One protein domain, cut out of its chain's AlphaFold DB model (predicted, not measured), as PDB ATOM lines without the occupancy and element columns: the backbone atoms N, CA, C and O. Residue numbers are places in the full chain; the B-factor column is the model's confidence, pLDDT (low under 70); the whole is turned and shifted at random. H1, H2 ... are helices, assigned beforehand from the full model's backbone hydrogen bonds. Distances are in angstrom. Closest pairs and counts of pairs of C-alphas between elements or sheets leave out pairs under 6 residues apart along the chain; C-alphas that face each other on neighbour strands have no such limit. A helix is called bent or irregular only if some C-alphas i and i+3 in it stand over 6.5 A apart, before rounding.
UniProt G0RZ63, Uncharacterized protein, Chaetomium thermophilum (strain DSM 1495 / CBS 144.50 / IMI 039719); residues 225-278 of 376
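What this domain is: This is residues 225 to 278 of the 376 residues of an uncharacterized protein of Chaetomium thermophilum (strain DSM 1495 / CBS 144.50 / IMI 039719) (UniProt G0RZ63). The longest helix, H3, crosses nearly at right angles to H2, and the short helix H1 folds against H2 as a lopsided helical hairpin, with residues 266 to 273 of H3 packing on H1. The link from H2 to H3 makes a loop at one end, where residues 252 to 258 stick out. The printed part has 54 residues with three named helices, in the order H1, H2, H3 along the chain, and no named strand; the class is all helix. It is only just compact, close to loose, with a radius of gyration of the C-alphas of 11.7 A, and the C-alphas span 36 by 26 by 16 A.

Where its parts are: Begin with H3, residues 262 to 278: find C-alpha 262 at (44.343, -39.642, -33.532), and from there the helix runs 23.9 A to C-alpha 278 at (23.009, -48.412, -27.332). Next look at H2, residues 236 to 251, which is 21.7 A from first to last C-alpha. Then go to the first printed residue, where H1, residues 225 to 232, begins with C-alpha 225 at (37.475, -48.383, -32.164) and runs 12.9 A. H1 is neither bent nor irregular, but only just: C-alphas 225 and 228 are 6.1 A apart.

How they stand to each other: Start at H3, which touches H1 with its residues 266 to 273 alone; the closest C-alphas are those of Gly 225 and Asp 270, 4.2 A apart. H1 and H3 run the same way at a steep tilt of 50 degrees. From H1, look across to H2, which touches it with residues 236 to 243 alone; the closest C-alphas, of Phe 226 and Ile 239, are 6.1 A apart. These two helices form a helical hairpin, running opposite ways at a shallow tilt of 31 degrees. H2 and H3 are close but not clearly touching, with the closest C-alphas, of Phe 246 and Glu 269, 7.8 A apart, and their lines are about perpendicular at 80 degrees. In the backbones of H2 and H3 every O i to N i+4 pair is within hydrogen-bond range, while in H1 0 of 4 are, beside 5 of 5 O i to N i+3 pairs.

The domain as a whole: The two C-alphas farthest apart are those of Gly 233 and Asp 257, 36.3 A. The printed part has no cut; the link from H1 to H2 is tight, with 3 residues, and that from H2 to H3 is short, with 10. Within this second link, residues 252 to 258 stand free. The mean pLDDT of the printed part is 77.2, and the B-factor column falls under 70 in residues 251 to 259 and 275 to 278.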
ATOM      1  N   GLY A 225      38.178 -48.828 -30.963       86.19
ATOM      2  CA  GLY A 225      37.475 -48.383 -32.164       86.19
ATOM      3  C   GLY A 225      37.063 -49.548 -33.064       86.19
ATOM      4  O   GLY A 225      36.642 -50.616 -32.603       86.19
ATOM      5  N   PHE A 226      37.239 -49.375 -34.376       85.88
ATOM      6  CA  PHE A 226      36.903 -50.411 -35.360       85.88
ATOM      7  C   PHE A 226      37.696 -51.710 -35.223       85.88
ATOM      8  O   PHE A 226      37.263 -52.728 -35.760       85.88
ATOM      9  N   ASP A 227      38.784 -51.738 -34.449       85.25
ATOM     10  CA  ASP A 227      39.528 -52.974 -34.197       85.25
ATOM     11  C   ASP A 227      38.705 -53.973 -33.356       85.25
ATOM     12  O   ASP A 227      38.964 -55.178 -33.390       85.25
ATOM     13  N   ARG A 228      37.640 -53.519 -32.673       83.62
ATOM     14  CA  ARG A 228      36.642 -54.400 -32.032       83.62
ATOM     15  C   ARG A 228      35.905 -55.278 -33.045       83.62
ATOM     16  O   ARG A 228      35.505 -56.390 -32.707       83.62
ATOM     17  N   LEU A 229      35.765 -54.829 -34.294       82.44
ATOM     18  CA  LEU A 229      35.066 -55.574 -35.345       82.44
ATOM     19  C   LEU A 229      35.825 -56.834 -35.786       82.44
ATOM     20  O   LEU A 229      35.196 -57.758 -36.308       82.44
ATOM     21  N   LEU A 230      37.127 -56.938 -35.499       82.56
ATOM     22  CA  LEU A 230      37.887 -58.180 -35.691       82.56
ATOM     23  C   LEU A 230      37.254 -59.345 -34.919       82.56
ATOM     24  O   LEU A 230      37.162 -60.456 -35.433       82.56
ATOM     25  N   GLN A 231      36.737 -59.082 -33.713       77.88
ATOM     26  CA  GLN A 231      36.067 -60.094 -32.886       77.88
ATOM     27  C   GLN A 231      34.734 -60.557 -33.489       77.88
ATOM     28  O   GLN A 231      34.263 -61.646 -33.182       77.88
ATOM     29  N   SER A 232      34.142 -59.743 -34.367       73.12
ATOM     30  CA  SER A 232      32.930 -60.076 -35.123       73.12
ATOM     31  C   SER A 232      33.208 -60.683 -36.506       73.12
ATOM     32  O   SER A 232      32.269 -60.916 -37.263       73.12
ATOM     33  N   GLY A 233      34.477 -60.944 -36.845       75.06
ATOM     34  CA  GLY A 233      34.871 -61.561 -38.117       75.06
ATOM     35  C   GLY A 233      35.064 -60.583 -39.284       75.06
ATOM     36  O   GLY A 233      35.053 -61.006 -40.444       75.06
ATOM     37  N   PHE A 234      35.237 -59.284 -39.010       77.44
ATOM     38  CA  PHE A 234      35.768 -58.356 -40.013       77.44
ATOM     39  C   PHE A 234      37.259 -58.611 -40.222       77.44
ATOM     40  O   PHE A 234      37.985 -58.944 -39.287       77.44
ATOM     41  N   THR A 235      37.723 -58.429 -41.452       83.75
ATOM     42  CA  THR A 235      39.145 -58.511 -41.787       83.75
ATOM     43  C   THR A 235      39.846 -57.170 -41.524       83.75
ATOM     44  O   THR A 235      39.211 -56.110 -41.569       83.75
ATOM     45  N   PRO A 236      41.172 -57.164 -41.294       84.44
ATOM     46  CA  PRO A 236      41.924 -55.923 -41.102       84.44
ATOM     47  C   PRO A 236      41.830 -54.950 -42.290       84.44
ATOM     48  O   PRO A 236      41.818 -53.736 -42.094       84.44
ATOM     49  N   SER A 237      41.736 -55.463 -43.521       80.00
ATOM     50  CA  SER A 237      41.592 -54.650 -44.738       80.00
ATOM     51  C   SER A 237      40.230 -53.954 -44.817       80.00
ATOM     52  O   SER A 237      40.143 -52.785 -45.201       80.00
ATOM     53  N   GLU A 238      39.165 -54.630 -44.395       80.31
ATOM     54  CA  GLU A 238      37.828 -54.035 -44.297       80.31
ATOM     55  C   GLU A 238      37.782 -52.954 -43.219       80.31
ATOM     56  O   GLU A 238      37.227 -51.882 -43.442       80.31
ATOM     57  N   ILE A 239      38.434 -53.188 -42.079       86.62
ATOM     58  CA  ILE A 239      38.540 -52.197 -41.002       86.62
ATOM     59  C   ILE A 239      39.336 -50.975 -41.456       86.62
ATOM     60  O   ILE A 239      38.933 -49.846 -41.179       86.62
ATOM     61  N   ALA A 240      40.427 -51.165 -42.200       84.31
ATOM     62  CA  ALA A 240      41.187 -50.056 -42.773       84.31
ATOM     63  C   ALA A 240      40.331 -49.212 -43.733       84.31
ATOM     64  O   ALA A 240      40.425 -47.983 -43.726       84.31
ATOM     65  N   THR A 241      39.456 -49.864 -44.502       85.75
ATOM     66  CA  THR A 241      38.499 -49.200 -45.399       85.75
ATOM     67  C   THR A 241      37.410 -48.458 -44.617       85.75
ATOM     68  O   THR A 241      37.074 -47.319 -44.932       85.75
ATOM     69  N   LEU A 242      36.887 -49.055 -43.547       83.75
ATOM     70  CA  LEU A 242      35.901 -48.409 -42.682       83.75
ATOM     71  C   LEU A 242      36.495 -47.180 -41.981       83.75
ATOM     72  O   LEU A 242      35.877 -46.117 -41.950       83.75
ATOM     73  N   ARG A 243      37.733 -47.299 -41.492       86.62
ATOM     74  CA  ARG A 243      38.486 -46.207 -40.874       86.62
ATOM     75  C   ARG A 243      38.786 -45.089 -41.871       86.62
ATOM     76  O   ARG A 243      38.669 -43.921 -41.511       86.62
ATOM     77  N   SER A 244      39.156 -45.406 -43.115       80.06
ATOM     78  CA  SER A 244      39.394 -44.381 -44.140       80.06
ATOM     79  C   SER A 244      38.109 -43.634 -44.494       80.06
ATOM     80  O   SER A 244      38.134 -42.408 -44.600       80.06
ATOM     81  N   HIS A 245      36.979 -44.337 -44.574       82.00
ATOM     82  CA  HIS A 245      35.681 -43.726 -44.837       82.00
ATOM     83  C   HIS A 245      35.212 -42.841 -43.677       82.00
ATOM     84  O   HIS A 245      34.834 -41.689 -43.883       82.00
ATOM     85  N   PHE A 246      35.298 -43.346 -42.446       86.06
ATOM     86  CA  PHE A 246      34.963 -42.587 -41.246       86.06
ATOM     87  C   PHE A 246      35.790 -41.306 -41.150       86.06
ATOM     88  O   PHE A 246      35.244 -40.221 -40.951       86.06
ATOM     89  N   ARG A 247      37.105 -41.416 -41.385       83.44
ATOM     90  CA  ARG A 247      37.994 -40.258 -41.454       83.44
ATOM     91  C   ARG A 247      37.549 -39.309 -42.556       83.44
ATOM     92  O   ARG A 247      37.349 -38.155 -42.236       83.44
ATOM     93  N   ALA A 248      37.299 -39.763 -43.781       78.56
ATOM     94  CA  ALA A 248      36.857 -38.886 -44.869       78.56
ATOM     95  C   ALA A 248      35.582 -38.088 -44.521       78.56
ATOM     96  O   ALA A 248      35.516 -36.886 -44.778       78.56
ATOM     97  N   ILE A 249      34.599 -38.729 -43.879       76.25
ATOM     98  CA  ILE A 249      33.350 -38.083 -43.452       76.25
ATOM     99  C   ILE A 249      33.612 -37.059 -42.343       76.25
ATOM    100  O   ILE A 249      33.094 -35.943 -42.398       76.25
ATOM    101  N   HIS A 250      34.418 -37.417 -41.342       70.94
ATOM    102  CA  HIS A 250      34.703 -36.538 -40.209       70.94
ATOM    103  C   HIS A 250      35.652 -35.397 -40.587       70.94
ATOM    104  O   HIS A 250      35.411 -34.256 -40.211       70.94
ATOM    105  N   THR A 251      36.685 -35.649 -41.389       69.94
ATOM    106  CA  THR A 251      37.628 -34.619 -41.844       69.94
ATOM    107  C   THR A 251      36.985 -33.628 -42.807       69.94
ATOM    108  O   THR A 251      37.428 -32.493 -42.864       69.94
ATOM    109  N   ALA A 252      35.911 -33.995 -43.518       64.56
ATOM    110  CA  ALA A 252      35.129 -33.038 -44.307       64.56
ATOM    111  C   ALA A 252      34.350 -32.027 -43.437       64.56
ATOM    112  O   ALA A 252      33.864 -31.019 -43.945       64.56
ATOM    113  N   ARG A 253      34.208 -32.299 -42.132       64.62
ATOM    114  CA  ARG A 253      33.505 -31.446 -41.162       64.62
ATOM    115  C   ARG A 253      34.446 -30.618 -40.287       64.62
ATOM    116  O   ARG A 253      33.972 -29.698 -39.630       64.62
ATOM    117  N   PHE A 254      35.747 -30.917 -40.296       65.38
ATOM    118  CA  PHE A 254      36.757 -30.191 -39.530       65.38
ATOM    119  C   PHE A 254      37.734 -29.481 -40.465       65.38
ATOM    120  O   PHE A 254      38.291 -30.078 -41.383       65.38
ATOM    121  N   THR A 255      37.975 -28.199 -40.210       66.06
ATOM    122  CA  THR A 255      39.076 -27.464 -40.832       66.06
ATOM    123  C   THR A 255      40.422 -28.046 -40.373       66.06
ATOM    124  O   THR A 255      40.507 -28.517 -39.237       66.06
ATOM    125  N   PRO A 256      41.483 -28.017 -41.204       59.88
ATOM    126  CA  PRO A 256      42.791 -28.598 -40.874       59.88
ATOM    127  C   PRO A 256      43.387 -28.142 -39.529       59.88
ATOM    128  O   PRO A 256      44.047 -28.939 -38.868       59.88
ATOM    129  N   ASP A 257      43.094 -26.914 -39.090       62.62
ATOM    130  CA  ASP A 257      43.552 -26.354 -37.806       62.62
ATOM    131  C   ASP A 257      42.803 -26.876 -36.564       62.62
ATOM    132  O   ASP A 257      43.262 -26.685 -35.441       62.62
ATOM    133  N   THR A 258      41.679 -27.579 -36.742       65.44
ATOM    134  CA  THR A 258      40.863 -28.148 -35.649       65.44
ATOM    135  C   THR A 258      40.742 -29.668 -35.775       65.44
ATOM    136  O   THR A 258      39.773 -30.263 -35.299       65.44
ATOM    137  N   MET A 259      41.686 -30.326 -36.458       66.44
ATOM    138  CA  MET A 259      41.631 -31.777 -36.614       66.44
ATOM    139  C   MET A 259      41.826 -32.453 -35.242       66.44
ATOM    140  O   MET A 259      42.858 -32.247 -34.598       66.44
ATOM    141  N   PRO A 260      40.858 -33.261 -34.771       74.50
ATOM    142  CA  PRO A 260      40.985 -33.953 -33.498       74.50
ATOM    143  C   PRO A 260      42.160 -34.936 -33.528       74.50
ATOM    144  O   PRO A 260      42.460 -35.541 -34.560       74.50
ATOM    145  N   SER A 261      42.819 -35.099 -32.377       79.19
ATOM    146  CA  SER A 261      43.965 -36.001 -32.242       79.19
ATOM    147  C   SER A 261      43.613 -37.441 -32.672       79.19
ATOM    148  O   SER A 261      42.444 -37.841 -32.579       79.19
ATOM    149  N   PRO A 262      44.589 -38.258 -33.113       76.81
ATOM    150  CA  PRO A 262      44.343 -39.642 -33.532       76.81
ATOM    151  C   PRO A 262      43.609 -40.496 -32.488       76.81
ATOM    152  O   PRO A 262      42.779 -41.328 -32.854       76.81
ATOM    153  N   ASP A 263      43.857 -40.271 -31.196       79.88
ATOM    154  CA  ASP A 263      43.163 -40.987 -30.119       79.88
ATOM    155  C   ASP A 263      41.732 -40.484 -29.901       79.88
ATOM    156  O   ASP A 263      40.837 -41.272 -29.602       79.88
ATOM    157  N   THR A 264      41.466 -39.199 -30.151       83.38
ATOM    158  CA  THR A 264      40.096 -38.666 -30.189       83.38
ATOM    159  C   THR A 264      39.305 -39.257 -31.360       83.38
ATOM    160  O   THR A 264      38.136 -39.591 -31.192       83.38
ATOM    161  N   LEU A 265      39.930 -39.454 -32.530       82.81
ATOM    162  CA  LEU A 265      39.303 -40.153 -33.661       82.81
ATOM    163  C   LEU A 265      38.931 -41.595 -33.294       82.81
ATOM    164  O   LEU A 265      37.804 -41.999 -33.558       82.81
ATOM    165  N   ARG A 266      39.815 -42.330 -32.607       85.06
ATOM    166  CA  ARG A 266      39.519 -43.684 -32.100       85.06
ATOM    167  C   ARG A 266      38.383 -43.698 -31.077       85.06
ATOM    168  O   ARG A 266      37.549 -44.596 -31.114       85.06
ATOM    169  N   ALA A 267      38.308 -42.693 -30.203       84.00
ATOM    170  CA  ALA A 267      37.191 -42.546 -29.271       84.00
ATOM    171  C   ALA A 267      35.862 -42.263 -29.997       84.00
ATOM    172  O   ALA A 267      34.820 -42.768 -29.586       84.00
ATOM    173  N   MET A 268      35.887 -41.504 -31.100       82.69
ATOM    174  CA  MET A 268      34.706 -41.298 -31.944       82.69
ATOM    175  C   MET A 268      34.320 -42.563 -32.728       82.69
ATOM    176  O   MET A 268      33.129 -42.828 -32.872       82.69
ATOM    177  N   GLU A 269      35.290 -43.366 -33.187       89.12
ATOM    178  CA  GLU A 269      35.033 -44.697 -33.766       89.12
ATOM    179  C   GLU A 269      34.318 -45.605 -32.744       89.12
ATOM    180  O   GLU A 269      33.311 -46.232 -33.075       89.12
ATOM    181  N   ASP A 270      34.787 -45.632 -31.490       84.19
ATOM    182  CA  ASP A 270      34.159 -46.396 -30.401       84.19
ATOM    183  C   ASP A 270      32.754 -45.886 -30.060       84.19
ATOM    184  O   ASP A 270      31.820 -46.681 -29.967       84.19
ATOM    185  N   ALA A 271      32.566 -44.570 -29.941       82.69
ATOM    186  CA  ALA A 271      31.255 -43.981 -29.672       82.69
ATOM    187  C   ALA A 271      30.258 -44.236 -30.812       82.69
ATOM    188  O   ALA A 271      29.067 -44.420 -30.564       82.69
ATOM    189  N   TRP A 272      30.722 -44.291 -32.064       82.62
ATOM    190  CA  TRP A 272      29.889 -44.643 -33.213       82.62
ATOM    191  C   TRP A 272      29.452 -46.115 -33.171       82.62
ATOM    192  O   TRP A 272      28.271 -46.415 -33.374       82.62
ATOM    193  N   LEU A 273      30.371 -47.026 -32.824       79.88
ATOM    194  CA  LEU A 273      30.049 -48.438 -32.583       79.88
ATOM    195  C   LEU A 273      29.067 -48.604 -31.416       79.88
ATOM    196  O   LEU A 273      28.119 -49.394 -31.503       79.88
ATOM    197  N   ASP A 274      29.266 -47.844 -30.340       77.56
ATOM    198  CA  ASP A 274      28.446 -47.913 -29.139       77.56
ATOM    199  C   ASP A 274      27.071 -47.260 -29.336       77.56
ATOM    200  O   ASP A 274      26.105 -47.822 -28.846       77.56
ATOM    201  N   ASN A 275      26.914 -46.174 -30.106       69.94
ATOM    202  CA  ASN A 275      25.614 -45.528 -30.382       69.94
ATOM    203  C   ASN A 275      24.679 -46.403 -31.246       69.94
ATOM    204  O   ASN A 275      23.466 -46.487 -31.024       69.94
ATOM    205  N   ASN A 276      25.255 -47.143 -32.196       61.12
ATOM    206  CA  ASN A 276      24.539 -48.189 -32.932       61.12
ATOM    207  C   ASN A 276      24.230 -49.417 -32.032       61.12
ATOM    208  O   ASN A 276      23.275 -50.171 -32.243       61.12
ATOM    209  N   SER A 277      25.011 -49.609 -30.964       56.69
ATOM    210  CA  SER A 277      24.791 -50.660 -29.962       56.69
ATOM    211  C   SER A 277      23.830 -50.249 -28.825       56.69
ATOM    212  O   SER A 277      23.144 -51.110 -28.268       56.69
ATOM    213  N   SER A 278      23.721 -48.960 -28.497       47.34
ATOM    214  CA  SER A 278      23.009 -48.412 -27.332       47.34
ATOM    215  C   SER A 278      21.601 -47.909 -27.647       47.34
ATOM    216  O   SER A 278      20.763 -47.867 -26.750       47.34
TER     217      SER A 278